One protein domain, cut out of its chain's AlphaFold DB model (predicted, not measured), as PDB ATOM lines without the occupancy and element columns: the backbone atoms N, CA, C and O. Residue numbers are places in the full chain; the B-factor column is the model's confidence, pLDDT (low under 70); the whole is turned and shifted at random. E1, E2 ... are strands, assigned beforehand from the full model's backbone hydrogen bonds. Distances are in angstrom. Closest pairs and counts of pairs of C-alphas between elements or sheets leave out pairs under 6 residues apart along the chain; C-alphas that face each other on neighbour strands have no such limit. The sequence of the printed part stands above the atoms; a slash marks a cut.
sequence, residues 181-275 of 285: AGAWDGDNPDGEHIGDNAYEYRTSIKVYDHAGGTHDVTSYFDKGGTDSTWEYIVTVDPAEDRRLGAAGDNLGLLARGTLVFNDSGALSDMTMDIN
ATOM      1  N   ALA A 181     148.887 168.570 102.115       83.19
ATOM      2  CA  ALA A 181     147.939 169.639 102.429       83.19
ATOM      3  C   ALA A 181     147.553 169.688 103.915       83.19
ATOM      4  O   ALA A 181     147.186 170.749 104.401       83.19
ATOM      5  N   GLY A 182     147.623 168.560 104.629       82.00
ATOM      6  CA  GLY A 182     147.389 168.510 106.076       82.00
ATOM      7  C   GLY A 182     148.597 168.946 106.908       82.00
ATOM      8  O   GLY A 182     148.442 169.221 108.092       82.00
ATOM      9  N   ALA A 183     149.788 169.005 106.307       85.56
ATOM     10  CA  ALA A 183     151.000 169.520 106.942       85.56
ATOM     11  C   ALA A 183     151.117 171.054 106.874       85.56
ATOM     12  O   ALA A 183     152.047 171.614 107.454       85.56
ATOM     13  N   TRP A 184     150.213 171.716 106.146       87.69
ATOM     14  CA  TRP A 184     150.164 173.169 106.041       87.69
ATOM     15  C   TRP A 184     149.445 173.785 107.246       87.69
ATOM     16  O   TRP A 184     148.306 173.428 107.540       87.69
ATOM     17  N   ASP A 185     150.097 174.746 107.895       86.00
ATOM     18  CA  ASP A 185     149.574 175.528 109.014       86.00
ATOM     19  C   ASP A 185     149.614 177.025 108.669       86.00
ATOM     20  O   ASP A 185     150.619 177.719 108.846       86.00
ATOM     21  N   GLY A 186     148.494 177.526 108.149       82.69
ATOM     22  CA  GLY A 186     148.332 178.925 107.757       82.69
ATOM     23  C   GLY A 186     148.224 179.910 108.926       82.69
ATOM     24  O   GLY A 186     148.394 181.106 108.704       82.69
ATOM     25  N   ASP A 187     147.962 179.441 110.151       84.06
ATOM     26  CA  ASP A 187     147.788 180.287 111.347       84.06
ATOM     27  C   ASP A 187     149.027 180.267 112.256       84.06
ATOM     28  O   ASP A 187     149.025 180.869 113.332       84.06
ATOM     29  N   ASN A 188     150.107 179.601 111.825       82.81
ATOM     30  CA  ASN A 188     151.348 179.553 112.585       82.81
ATOM     31  C   ASN A 188     151.924 180.975 112.796       82.81
ATOM     32  O   ASN A 188     152.362 181.612 111.830       82.81
ATOM     33  N   PRO A 189     152.008 181.469 114.048       74.56
ATOM     34  CA  PRO A 189     152.516 182.807 114.346       74.56
ATOM     35  C   PRO A 189     154.022 182.971 114.088       74.56
ATOM     36  O   PRO A 189     154.500 184.104 114.021       74.56
ATOM     37  N   ASP A 190     154.766 181.869 113.945       78.69
ATOM     38  CA  ASP A 190     156.214 181.883 113.715       78.69
ATOM     39  C   ASP A 190     156.589 182.063 112.225       78.69
ATOM     40  O   ASP A 190     157.765 182.238 111.900       78.69
ATOM     41  N   GLY A 191     155.605 182.051 111.312       73.12
ATOM     42  CA  GLY A 191     155.786 182.255 109.864       73.12
ATOM     43  C   GLY A 191     156.286 181.031 109.083       73.12
ATOM     44  O   GLY A 191     156.424 181.086 107.861       73.12
ATOM     45  N   GLU A 192     156.555 179.910 109.759       82.31
ATOM     46  CA  GLU A 192     156.881 178.628 109.124       82.31
ATOM     47  C   GLU A 192     155.599 177.812 108.895       82.31
ATOM     48  O   GLU A 192     155.176 177.029 109.739       82.31
ATOM     49  N   HIS A 193     154.958 178.006 107.746       85.75
ATOM     50  CA  HIS A 193     153.652 177.397 107.454       85.75
ATOM     51  C   HIS A 193     153.719 175.933 106.998       85.75
ATOM     52  O   HIS A 193     152.701 175.254 106.926       85.75
ATOM     53  N   ILE A 194     154.911 175.428 106.679       86.94
ATOM     54  CA  ILE A 194     155.141 174.020 106.359       86.94
ATOM     55  C   ILE A 194     156.553 173.630 106.788       86.94
ATOM     56  O   ILE A 194     157.519 174.302 106.431       86.94
ATOM     57  N   GLY A 195     156.675 172.542 107.548       83.88
ATOM     58  CA  GLY A 195     157.975 172.081 108.033       83.88
ATOM     59  C   GLY A 195     158.867 171.554 106.906       83.88
ATOM     60  O   GLY A 195     158.398 170.869 105.996       83.88
ATOM     61  N   ASP A 196     160.176 171.788 107.000       82.81
ATOM     62  CA  ASP A 196     161.167 171.363 105.988       82.81
ATOM     63  C   ASP A 196     161.211 169.846 105.716       82.81
ATOM     64  O   ASP A 196     161.682 169.405 104.667       82.81
ATOM     65  N   ASN A 197     160.694 169.037 106.640       84.81
ATOM     66  CA  ASN A 197     160.606 167.585 106.489       84.81
ATOM     67  C   ASN A 197     159.284 167.110 105.871       84.81
ATOM     68  O   ASN A 197     159.098 165.905 105.789       84.81
ATOM     69  N   ALA A 198     158.370 168.004 105.479       85.62
ATOM     70  CA  ALA A 198     157.058 167.634 104.941       85.62
ATOM     71  C   ALA A 198     157.013 167.563 103.404       85.62
ATOM     72  O   ALA A 198     156.064 167.016 102.857       85.62
ATOM     73  N   TYR A 199     158.012 168.111 102.703       89.00
ATOM     74  CA  TYR A 199     158.042 168.175 101.238       89.00
ATOM     75  C   TYR A 199     159.416 167.796 100.674       89.00
ATOM     76  O   TYR A 199     160.457 167.945 101.323       89.00
ATOM     77  N   GLU A 200     159.440 167.308  99.436       90.25
ATOM     78  CA  GLU A 200     160.683 166.972  98.739       90.25
ATOM     79  C   GLU A 200     161.228 168.152  97.940       90.25
ATOM     80  O   GLU A 200     162.427 168.431  97.956       90.25
ATOM     81  N   TYR A 201     160.344 168.863  97.246       90.19
ATOM     82  CA  TYR A 201     160.735 169.951  96.366       90.19
ATOM     83  C   TYR A 201     159.789 171.137  96.506       90.19
ATOM     84  O   TYR A 201     158.582 170.968  96.647       90.19
ATOM     85  N   ARG A 202     160.333 172.353  96.433       91.62
ATOM     86  CA  ARG A 202     159.543 173.586  96.385       91.62
ATOM     87  C   ARG A 202     160.059 174.508  95.296       91.62
ATOM     88  O   ARG A 202     161.262 174.574  95.044       91.62
ATOM     89  N   THR A 203     159.149 175.246  94.682       92.38
ATOM     90  CA  THR A 203     159.471 176.299  93.721       92.38
ATOM     91  C   THR A 203     158.528 177.473  93.915       92.38
ATOM     92  O   THR A 203     157.366 177.277  94.265       92.38
ATOM     93  N   SER A 204     159.018 178.684  93.677       92.31
ATOM     94  CA  SER A 204     158.237 179.909  93.839       92.31
ATOM     95  C   SER A 204     158.241 180.702  92.543       92.31
ATOM     96  O   SER A 204     159.277 180.837  91.885       92.31
ATOM     97  N   ILE A 205     157.078 181.236  92.188       91.94
ATOM     98  CA  ILE A 205     156.907 182.160  91.072       91.94
ATOM     99  C   ILE A 205     156.421 183.506  91.606       91.94
ATOM    100  O   ILE A 205     155.581 183.563  92.500       91.94
ATOM    101  N   LYS A 206     156.946 184.591  91.036       91.75
ATOM    102  CA  LYS A 206     156.472 185.948  91.322       91.75
ATOM    103  C   LYS A 206     155.277 186.262  90.437       91.75
ATOM    104  O   LYS A 206     155.387 186.161  89.216       91.75
ATOM    105  N   VAL A 207     154.171 186.656  91.052       91.31
ATOM    106  CA  VAL A 207     152.971 187.156  90.377       91.31
ATOM    107  C   VAL A 207     152.775 188.631  90.710       91.31
ATOM    108  O   VAL A 207     153.226 189.104  91.755       91.31
ATOM    109  N   TYR A 208     152.136 189.360  89.801       90.88
ATOM    110  CA  TYR A 208     151.903 190.797  89.928       90.88
ATOM    111  C   TYR A 208     150.415 191.091  90.091       90.88
ATOM    112  O   TYR A 208     149.592 190.513  89.372       90.88
ATOM    113  N   ASP A 209     150.088 191.991  91.017       87.62
ATOM    114  CA  ASP A 209     148.731 192.498  91.216       87.62
ATOM    115  C   ASP A 209     148.392 193.661  90.257       87.62
ATOM    116  O   ASP A 209     149.229 194.147  89.491       87.62
ATOM    117  N   HIS A 210     147.148 194.141  90.322       84.75
ATOM    118  CA  HIS A 210     146.663 195.274  89.525       84.75
ATOM    119  C   HIS A 210     147.391 196.607  89.808       84.75
ATOM    120  O   HIS A 210     147.355 197.521  88.989       84.75
ATOM    121  N   ALA A 211     148.043 196.748  90.964       85.25
ATOM    122  CA  ALA A 211     148.826 197.925  91.333       85.25
ATOM    123  C   ALA A 211     150.326 197.778  90.993       85.25
ATOM    124  O   ALA A 211     151.086 198.731  91.180       85.25
ATOM    125  N   GLY A 212     150.756 196.620  90.479       85.00
ATOM    126  CA  GLY A 212     152.157 196.279  90.219       85.00
ATOM    127  C   GLY A 212     152.928 195.786  91.451       85.00
ATOM    128  O   GLY A 212     154.152 195.659  91.391       85.00
ATOM    129  N   GLY A 213     152.239 195.520  92.563       88.00
ATOM    130  CA  GLY A 213     152.775 194.823  93.725       88.00
ATOM    131  C   GLY A 213     153.164 193.387  93.379       88.00
ATOM    132  O   GLY A 213     152.546 192.748  92.528       88.00
ATOM    133  N   THR A 214     154.225 192.890  94.012       90.44
ATOM    134  CA  THR A 214     154.734 191.532  93.796       90.44
ATOM    135  C   THR A 214     154.280 190.607  94.909       90.44
ATOM    136  O   THR A 214     154.518 190.920  96.073       90.44
ATOM    137  N   HIS A 215     153.772 189.439  94.539       89.69
ATOM    138  CA  HIS A 215     153.418 188.362  95.456       89.69
ATOM    139  C   HIS A 215     154.176 187.090  95.075       89.69
ATOM    140  O   HIS A 215     154.360 186.799  93.890       89.69
ATOM    141  N   ASP A 216     154.633 186.335  96.068       90.50
ATOM    142  CA  ASP A 216     155.314 185.061  95.853       90.50
ATOM    143  C   ASP A 216     154.311 183.912  96.005       90.50
ATOM    144  O   ASP A 216     153.816 183.633  97.094       90.50
ATOM    145  N   VAL A 217     154.026 183.222  94.901       91.06
ATOM    146  CA  VAL A 217     153.223 181.996  94.905       91.06
ATOM    147  C   VAL A 217     154.176 180.814  94.948       91.06
ATOM    148  O   VAL A 217     154.966 180.605  94.024       91.06
ATOM    149  N   THR A 218     154.107 180.030  96.021       92.06
ATOM    150  CA  THR A 218     154.994 178.887  96.247       92.06
ATOM    151  C   THR A 218     154.243 177.580  96.064       92.06
ATOM    152  O   THR A 218     153.172 177.365  96.629       92.06
ATOM    153  N   SER A 219     154.816 176.693  95.257       92.56
ATOM    154  CA  SER A 219     154.326 175.339  95.037       92.56
ATOM    155  C   SER A 219     155.266 174.334  95.694       92.56
ATOM    156  O   SER A 219     156.463 174.316  95.397       92.56
ATOM    157  N   TYR A 220     154.713 173.499  96.566       92.56
ATOM    158  CA  TYR A 220     155.415 172.410  97.241       92.56
ATOM    159  C   TYR A 220     154.993 171.082  96.625       92.56
ATOM    160  O   TYR A 220     153.831 170.924  96.260       92.56
ATOM    161  N   PHE A 221     155.931 170.146  96.519       92.31
ATOM    162  CA  PHE A 221     155.749 168.833  95.912       92.31
ATOM    163  C   PHE A 221     156.289 167.752  96.838       92.31
ATOM    164  O   PHE A 221     157.402 167.870  97.363       92.31
ATOM    165  N   ASP A 222     155.523 166.678  96.976       91.75
ATOM    166  CA  ASP A 222     155.917 165.481  97.710       91.75
ATOM    167  C   ASP A 222     155.409 164.213  97.011       91.75
ATOM    168  O   ASP A 222     154.547 164.277  96.129       91.75
ATOM    169  N   LYS A 223     155.976 163.054  97.345       89.31
ATOM    170  CA  LYS A 223     155.593 161.779  96.729       89.31
ATOM    171  C   LYS A 223     154.349 161.209  97.426       89.31
ATOM    172  O   LYS A 223     154.388 160.922  98.607       89.31
ATOM    173  N   GLY A 224     153.262 160.977  96.684       79.38
ATOM    174  CA  GLY A 224     151.943 160.595  97.218       79.38
ATOM    175  C   GLY A 224     151.747 159.085  97.420       79.38
ATOM    176  O   GLY A 224     150.760 158.510  96.948       79.38
ATOM    177  N   GLY A 225     152.705 158.409  98.057       72.12
ATOM    178  CA  GLY A 225     152.630 157.001  98.477       72.12
ATOM    179  C   GLY A 225     152.853 155.902  97.418       72.12
ATOM    180  O   GLY A 225     153.350 154.833  97.768       72.12
ATOM    181  N   THR A 226     152.526 156.108  96.135       70.25
ATOM    182  CA  THR A 226     152.869 155.158  95.041       70.25
ATOM    183  C   THR A 226     154.030 155.675  94.194       70.25
ATOM    184  O   THR A 226     154.248 156.880  94.115       70.25
ATOM    185  N   ASP A 227     154.761 154.780  93.517       70.00
ATOM    186  CA  ASP A 227     155.986 155.150  92.784       70.00
ATOM    187  C   ASP A 227     155.782 156.165  91.651       70.00
ATOM    188  O   ASP A 227     156.722 156.877  91.301       70.00
ATOM    189  N   SER A 228     154.558 156.286  91.134       83.88
ATOM    190  CA  SER A 228     154.242 157.151  89.993       83.88
ATOM    191  C   SER A 228     153.341 158.341  90.332       83.88
ATOM    192  O   SER A 228     152.921 159.048  89.415       83.88
ATOM    193  N   THR A 229     153.032 158.578  91.611       88.38
ATOM    194  CA  THR A 229     152.129 159.664  92.027       88.38
ATOM    195  C   THR A 229     152.855 160.681  92.895       88.38
ATOM    196  O   THR A 229     153.487 160.330  93.888       88.38
ATOM    197  N   TRP A 230     152.709 161.950  92.542       90.88
ATOM    198  CA  TRP A 230     153.134 163.095  93.337       90.88
ATOM    199  C   TRP A 230     151.913 163.862  93.813       90.88
ATOM    200  O   TRP A 230     150.899 163.906  93.121       90.88
ATOM    201  N   GLU A 231     152.012 164.495  94.964       91.06
ATOM    202  CA  GLU A 231     151.067 165.504  95.410       91.06
ATOM    203  C   GLU A 231     151.725 166.875  95.424       91.06
ATOM    204  O   GLU A 231     152.947 167.005  95.525       91.06
ATOM    205  N   TYR A 232     150.906 167.906  95.263       91.56
ATOM    206  CA  TYR A 232     151.365 169.277  95.315       91.56
ATOM    207  C   TYR A 232     150.360 170.166  96.028       91.56
ATOM    208  O   TYR A 232     149.149 169.940  95.978       91.56
ATOM    209  N   ILE A 233     150.882 171.215  96.650       91.44
ATOM    210  CA  ILE A 233     150.090 172.325  97.170       91.44
ATOM    211  C   ILE A 233     150.611 173.632  96.590       91.44
ATOM    212  O   ILE A 233     151.811 173.795  96.374       91.44
ATOM    213  N   VAL A 234     149.700 174.559  96.326       91.44
ATOM    214  CA  VAL A 234     149.988 175.917  95.870       91.44
ATOM    215  C   VAL A 234     149.565 176.866  96.971       91.44
ATOM    216  O   VAL A 234     148.434 176.802  97.453       91.44
ATOM    217  N   THR A 235     150.482 177.736  97.365       90.81
ATOM    218  CA  THR A 235     150.347 178.578  98.548       90.81
ATOM    219  C   THR A 235     150.800 180.003  98.256       90.81
ATOM    220  O   THR A 235     151.575 180.247  97.327       90.81
ATOM    221  N   VAL A 236     150.303 180.935  99.053       90.31
ATOM    222  CA  VAL A 236     150.734 182.331  99.141       90.31
ATOM    223  C   VAL A 236     150.955 182.659 100.615       90.31
ATOM    224  O   VAL A 236     150.506 181.905 101.480       90.31
ATOM    225  N   ASP A 237     151.639 183.763 100.902       86.81
ATOM    226  CA  ASP A 237     151.758 184.276 102.267       86.81
ATOM    227  C   ASP A 237     150.356 184.396 102.912       86.81
ATOM    228  O   ASP A 237     149.501 185.127 102.391       86.81
ATOM    229  N   PRO A 238     150.087 183.686 104.025       85.00
ATOM    230  CA  PRO A 238     148.816 183.766 104.740       85.00
ATOM    231  C   PRO A 238     148.410 185.190 105.137       85.00
ATOM    232  O   PRO A 238     147.220 185.492 105.177       85.00
ATOM    233  N   ALA A 239     149.368 186.093 105.375       83.12
ATOM    234  CA  ALA A 239     149.087 187.494 105.690       83.12
ATOM    235  C   ALA A 239     148.556 188.293 104.482       83.12
ATOM    236  O   ALA A 239     147.904 189.330 104.652       83.12
ATOM    237  N   GLU A 240     148.829 187.823 103.263       83.38
ATOM    238  CA  GLU A 240     148.365 188.427 102.012       83.38
ATOM    239  C   GLU A 240     147.043 187.820 101.518       83.38
ATOM    240  O   GLU A 240     146.375 188.407 100.660       83.38
ATOM    241  N   ASP A 241     146.622 186.684 102.082       83.00
ATOM    242  CA  ASP A 241     145.381 186.014 101.713       83.00
ATOM    243  C   ASP A 241     144.152 186.793 102.208       83.00
ATOM    244  O   ASP A 241     143.847 186.879 103.398       83.00
ATOM    245  N   ARG A 242     143.419 187.380 101.259       79.69
ATOM    246  CA  ARG A 242     142.198 188.161 101.511       79.69
ATOM    247  C   ARG A 242     140.921 187.431 101.099       79.69
ATOM    248  O   ARG A 242     139.876 188.070 100.952       79.69
ATOM    249  N   ARG A 243     140.976 186.114 100.866       81.00
ATOM    250  CA  ARG A 243     139.782 185.332 100.512       81.00
ATOM    251  C   ARG A 243     138.781 185.325 101.669       81.00
ATOM    252  O   ARG A 243     139.126 185.103 102.826       81.00
ATOM    253  N   LEU A 244     137.507 185.545 101.349       69.88
ATOM    254  CA  LEU A 244     136.421 185.493 102.327       69.88
ATOM    255  C   LEU A 244     136.209 184.044 102.788       69.88
ATOM    256  O   LEU A 244     135.728 183.224 102.016       69.88
ATOM    257  N   GLY A 245     136.535 183.747 104.048       68.62
ATOM    258  CA  GLY A 245     136.321 182.433 104.669       68.62
ATOM    259  C   GLY A 245     137.603 181.669 104.996       68.62
ATOM    260  O   GLY A 245     137.558 180.824 105.884       68.62
ATOM    261  N   ALA A 246     138.734 182.012 104.371       73.56
ATOM    262  CA  ALA A 246     140.027 181.419 104.698       73.56
ATOM    263  C   ALA A 246     140.397 181.731 106.158       73.56
ATOM    264  O   ALA A 246     140.524 182.891 106.551       73.56
ATOM    265  N   ALA A 247     140.507 180.688 106.977       72.44
ATOM    266  CA  ALA A 247     140.851 180.769 108.390       72.44
ATOM    267  C   ALA A 247     141.569 179.486 108.826       72.44
ATOM    268  O   ALA A 247     141.319 178.415 108.256       72.44
ATOM    269  N   GLY A 248     142.429 179.593 109.842       80.50
ATOM    270  CA  GLY A 248     143.235 178.469 110.320       80.50
ATOM    271  C   GLY A 248     144.118 177.901 109.207       80.50
ATOM    272  O   GLY A 248     144.630 178.636 108.363       80.50
ATOM    273  N   ASP A 249     144.170 176.575 109.128       75.31
ATOM    274  CA  ASP A 249     144.933 175.799 108.142       75.31
ATOM    275  C   ASP A 249     144.540 176.070 106.673       75.31
ATOM    276  O   ASP A 249     145.225 175.646 105.751       75.31
ATOM    277  N   ASN A 250     143.437 176.777 106.397       78.69
ATOM    278  CA  ASN A 250     143.073 177.155 105.024       78.69
ATOM    279  C   ASN A 250     143.675 178.494 104.575       78.69
ATOM    280  O   ASN A 250     143.601 178.824 103.388       78.69
ATOM    281  N   LEU A 251     144.248 179.270 105.498       85.50
ATOM    282  CA  LEU A 251     144.850 180.564 105.199       85.50
ATOM    283  C   LEU A 251     146.136 180.373 104.381       85.50
ATOM    284  O   LEU A 251     146.970 179.531 104.706       85.50
ATOM    285  N   GLY A 252     146.267 181.094 103.268       84.56
ATOM    286  CA  GLY A 252     147.412 180.991 102.355       84.56
ATOM    287  C   GLY A 252     147.442 179.732 101.478       84.56
ATOM    288  O   GLY A 252     148.161 179.712 100.483       84.56
ATOM    289  N   LEU A 253     146.630 178.701 101.750       88.62
ATOM    290  CA  LEU A 253     146.522 177.507 100.903       88.62
ATOM    291  C   LEU A 253     145.559 177.759  99.735       88.62
ATOM    292  O   LEU A 253     144.340 177.787  99.923       88.62
ATOM    293  N   LEU A 254     146.083 177.936  98.522       87.19
ATOM    294  CA  LEU A 254     145.302 178.291  97.330       87.19
ATOM    295  C   LEU A 254     144.700 177.073  96.630       87.19
ATOM    296  O   LEU A 254     143.524 177.079  96.271       87.19
ATOM    297  N   ALA A 255     145.501 176.032  96.432       88.81
ATOM    298  CA  ALA A 255     145.073 174.812  95.761       88.81
ATOM    299  C   ALA A 255     145.918 173.623  96.212       88.81
ATOM    300  O   ALA A 255     147.036 173.782  96.700       88.81
ATOM    301  N   ARG A 256     145.396 172.422  95.997       89.56
ATOM    302  CA  ARG A 256     146.124 171.164  96.165       89.56
ATOM    303  C   ARG A 256     145.787 170.216  95.031       89.56
ATOM    304  O   ARG A 256     144.765 170.386  94.377       89.56
ATOM    305  N   GLY A 257     146.599 169.202  94.808       89.81
ATOM    306  CA  GLY A 257     146.285 168.206  93.801       89.81
ATOM    307  C   GLY A 257     147.334 167.124  93.702       89.81
ATOM    308  O   GLY A 257     148.283 167.071  94.481       89.81
ATOM    309  N   THR A 258     147.156 166.256  92.714       90.25
ATOM    310  CA  THR A 258     148.057 165.138  92.446       90.25
ATOM    311  C   THR A 258     148.496 165.121  90.991       90.25
ATOM    312  O   THR A 258     147.771 165.557  90.099       90.25
ATOM    313  N   LEU A 259     149.704 164.626  90.751       90.44
ATOM    314  CA  LEU A 259     150.307 164.411  89.443       90.44
ATOM    315  C   LEU A 259     150.591 162.923  89.300       90.44
ATOM    316  O   LEU A 259     151.303 162.348  90.123       90.44
ATOM    317  N   VAL A 260     150.069 162.302  88.251       90.12
ATOM    318  CA  VAL A 260     150.310 160.889  87.956       90.12
ATOM    319  C   VAL A 260     151.176 160.798  86.716       90.12
ATOM    320  O   VAL A 260     150.816 161.310  85.656       90.12
ATOM    321  N   PHE A 261     152.314 160.125  86.829       90.50
ATOM    322  CA  PHE A 261     153.224 159.861  85.722       90.50
ATOM    323  C   PHE A 261     153.038 158.433  85.205       90.50
ATOM    324  O   PHE A 261     152.634 157.532  85.935       90.50
ATOM    325  N   ASN A 262     153.322 158.220  83.926       89.19
ATOM    326  CA  ASN A 262     153.408 156.880  83.358       89.19
ATOM    327  C   ASN A 262     154.839 156.320  83.458       89.19
ATOM    328  O   ASN A 262     155.784 157.038  83.786       89.19
ATOM    329  N   ASP A 263     155.013 155.049  83.096       86.31
ATOM    330  CA  ASP A 263     156.315 154.361  83.139       86.31
ATOM    331  C   ASP A 263     157.383 154.987  82.221       86.31
ATOM    332  O   ASP A 263     158.574 154.732  82.393       86.31
ATOM    333  N   SER A 264     156.989 155.816  81.243       87.50
ATOM    334  CA  SER A 264     157.930 156.566  80.402       87.50
ATOM    335  C   SER A 264     158.296 157.941  80.976       87.50
ATOM    336  O   SER A 264     158.962 158.717  80.292       87.50
ATOM    337  N   GLY A 265     157.842 158.273  82.189       83.69
ATOM    338  CA  GLY A 265     158.104 159.547  82.861       83.69
ATOM    339  C   GLY A 265     157.300 160.731  82.317       83.69
ATOM    340  O   GLY A 265     157.596 161.877  82.648       83.69
ATOM    341  N   ALA A 266     156.293 160.483  81.477       88.19
ATOM    342  CA  ALA A 266     155.389 161.521  81.001       88.19
ATOM    343  C   ALA A 266     154.212 161.680  81.968       88.19
ATOM    344  O   ALA A 266     153.722 160.701  82.536       88.19
ATOM    345  N   LEU A 267     153.743 162.917  82.131       89.19
ATOM    346  CA  LEU A 267     152.543 163.210  82.904       89.19
ATOM    347  C   LEU A 267     151.332 162.560  82.218       89.19
ATOM    348  O   LEU A 267     151.036 162.858  81.061       89.19
ATOM    349  N   SER A 268     150.673 161.653  82.929       90.31
ATOM    350  CA  SER A 268     149.489 160.931  82.473       90.31
ATOM    351  C   SER A 268     148.200 161.601  82.931       90.31
ATOM    352  O   SER A 268     147.236 161.609  82.172       90.31
ATOM    353  N   ASP A 269     148.170 162.114  84.161       88.12
ATOM    354  CA  ASP A 269     146.992 162.756  84.744       88.12
ATOM    355  C   ASP A 269     147.396 163.822  85.771       88.12
ATOM    356  O   ASP A 269     148.476 163.750  86.366       88.12
ATOM    357  N   MET A 270     146.535 164.816  85.968       89.75
ATOM    358  CA  MET A 270     146.715 165.892  86.940       89.75
ATOM    359  C   MET A 270     145.363 166.266  87.533       89.75
ATOM    360  O   MET A 270     144.429 166.597  86.807       89.75
ATOM    361  N   THR A 271     145.288 166.289  88.859       89.06
ATOM    362  CA  THR A 271     144.132 166.810  89.587       89.06
ATOM    363  C   THR A 271     144.475 168.151  90.226       89.06
ATOM    364  O   THR A 271     145.636 168.425  90.542       89.06
ATOM    365  N   MET A 272     143.470 169.005  90.395       87.12
ATOM    366  CA  MET A 272     143.577 170.258  91.131       87.12
ATOM    367  C   MET A 272     142.257 170.515  91.848       87.12
ATOM    368  O   MET A 272     141.217 170.611  91.208       87.12
ATOM    369  N   ASP A 273     142.316 170.665  93.162       85.62
ATOM    370  CA  ASP A 273     141.231 171.143  94.001       85.62
ATOM    371  C   ASP A 273     141.594 172.547  94.491       85.62
ATOM    372  O   ASP A 273     142.575 172.741  95.219       85.62
ATOM    373  N   ILE A 274     140.811 173.538  94.065       84.75
ATOM    374  CA  ILE A 274     140.978 174.932  94.479       84.75
ATOM    375  C   ILE A 274     140.343 175.101  95.855       84.75
ATOM    376  O   ILE A 274     139.168 174.793  96.053       84.75
ATOM    377  N   ASN A 275     141.102 175.633  96.806       80.69
ATOM    378  CA  ASN A 275     140.562 175.972  98.110       80.69
ATOM    379  C   ASN A 275     139.774 177.287  97.993       80.69
ATOM    380  O   ASN A 275     140.322 178.331  97.638       80.69
TER     381      ASN A 275
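AT A GLANCE: This is residues 181 to 275 of the 285 residues of the protein "Flagellar hook protein FlgE" of Deltaproteobacteria bacterium (UniProt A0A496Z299). A single strongly twisted sheet of five strands, E1 to E5, curls like part of a barrel and stays open, with no named helix. The tight turns between E1 and E2 and between E4 and E5 reach to opposite ends of its length, while much of two long loops, residues 181 to 200 and 236 to 252, gathers on one side of it. The 95 printed residues hold five strands, with order E1, E2, E3, E4, E5 both along the chain and across the antiparallel sheet. The class is all strand, though named strands hold 38 of the 95 residues. The whole is elongated, 43 by 28 by 23 A, and only just compact, close to loose, with a radius of gyration of the C-alphas of 14.4 A.

HOW THE PARTS SIT: Start at edge strand E1, residues 201 to 208; E2, residues 214 to 223, forms a hairpin with it at 157 degrees, and N 203 and O 219 are 2.9 A apart. Next, E3, residues 229 to 235, is antiparallel to E2 at 158 degrees, with N 220 and O 233 at 2.9 A. E4, residues 253 to 261, is antiparallel to E3 at 160 degrees, with N 232 and O 257 at 2.9 A. Edge strand E5, residues 267 to 270, is antiparallel to E4 at 149 degrees, with N 260 and O 269 at 2.9 A. These five strands make a meander, each the antiparallel neighbour of the one before. E1 and E5 are apart.

IN THESE COORDINATES: Find C-alpha 201 at (160.735, 169.951, 96.366), where E1 begins and runs 23.5 A. E2 runs 29.9 A, E3 20.1 A and E4 24.2 A. E5 ends at C-alpha 270, (146.715, 165.892, 86.940).

THE WHOLE: Look for the two farthest C-alphas at Ala 211 and Asp 263, 45.0 A apart. The printed part has no cut; the link E3 to E4, 17 residues, is long. Confidence is under 70 at residues 244 to 245.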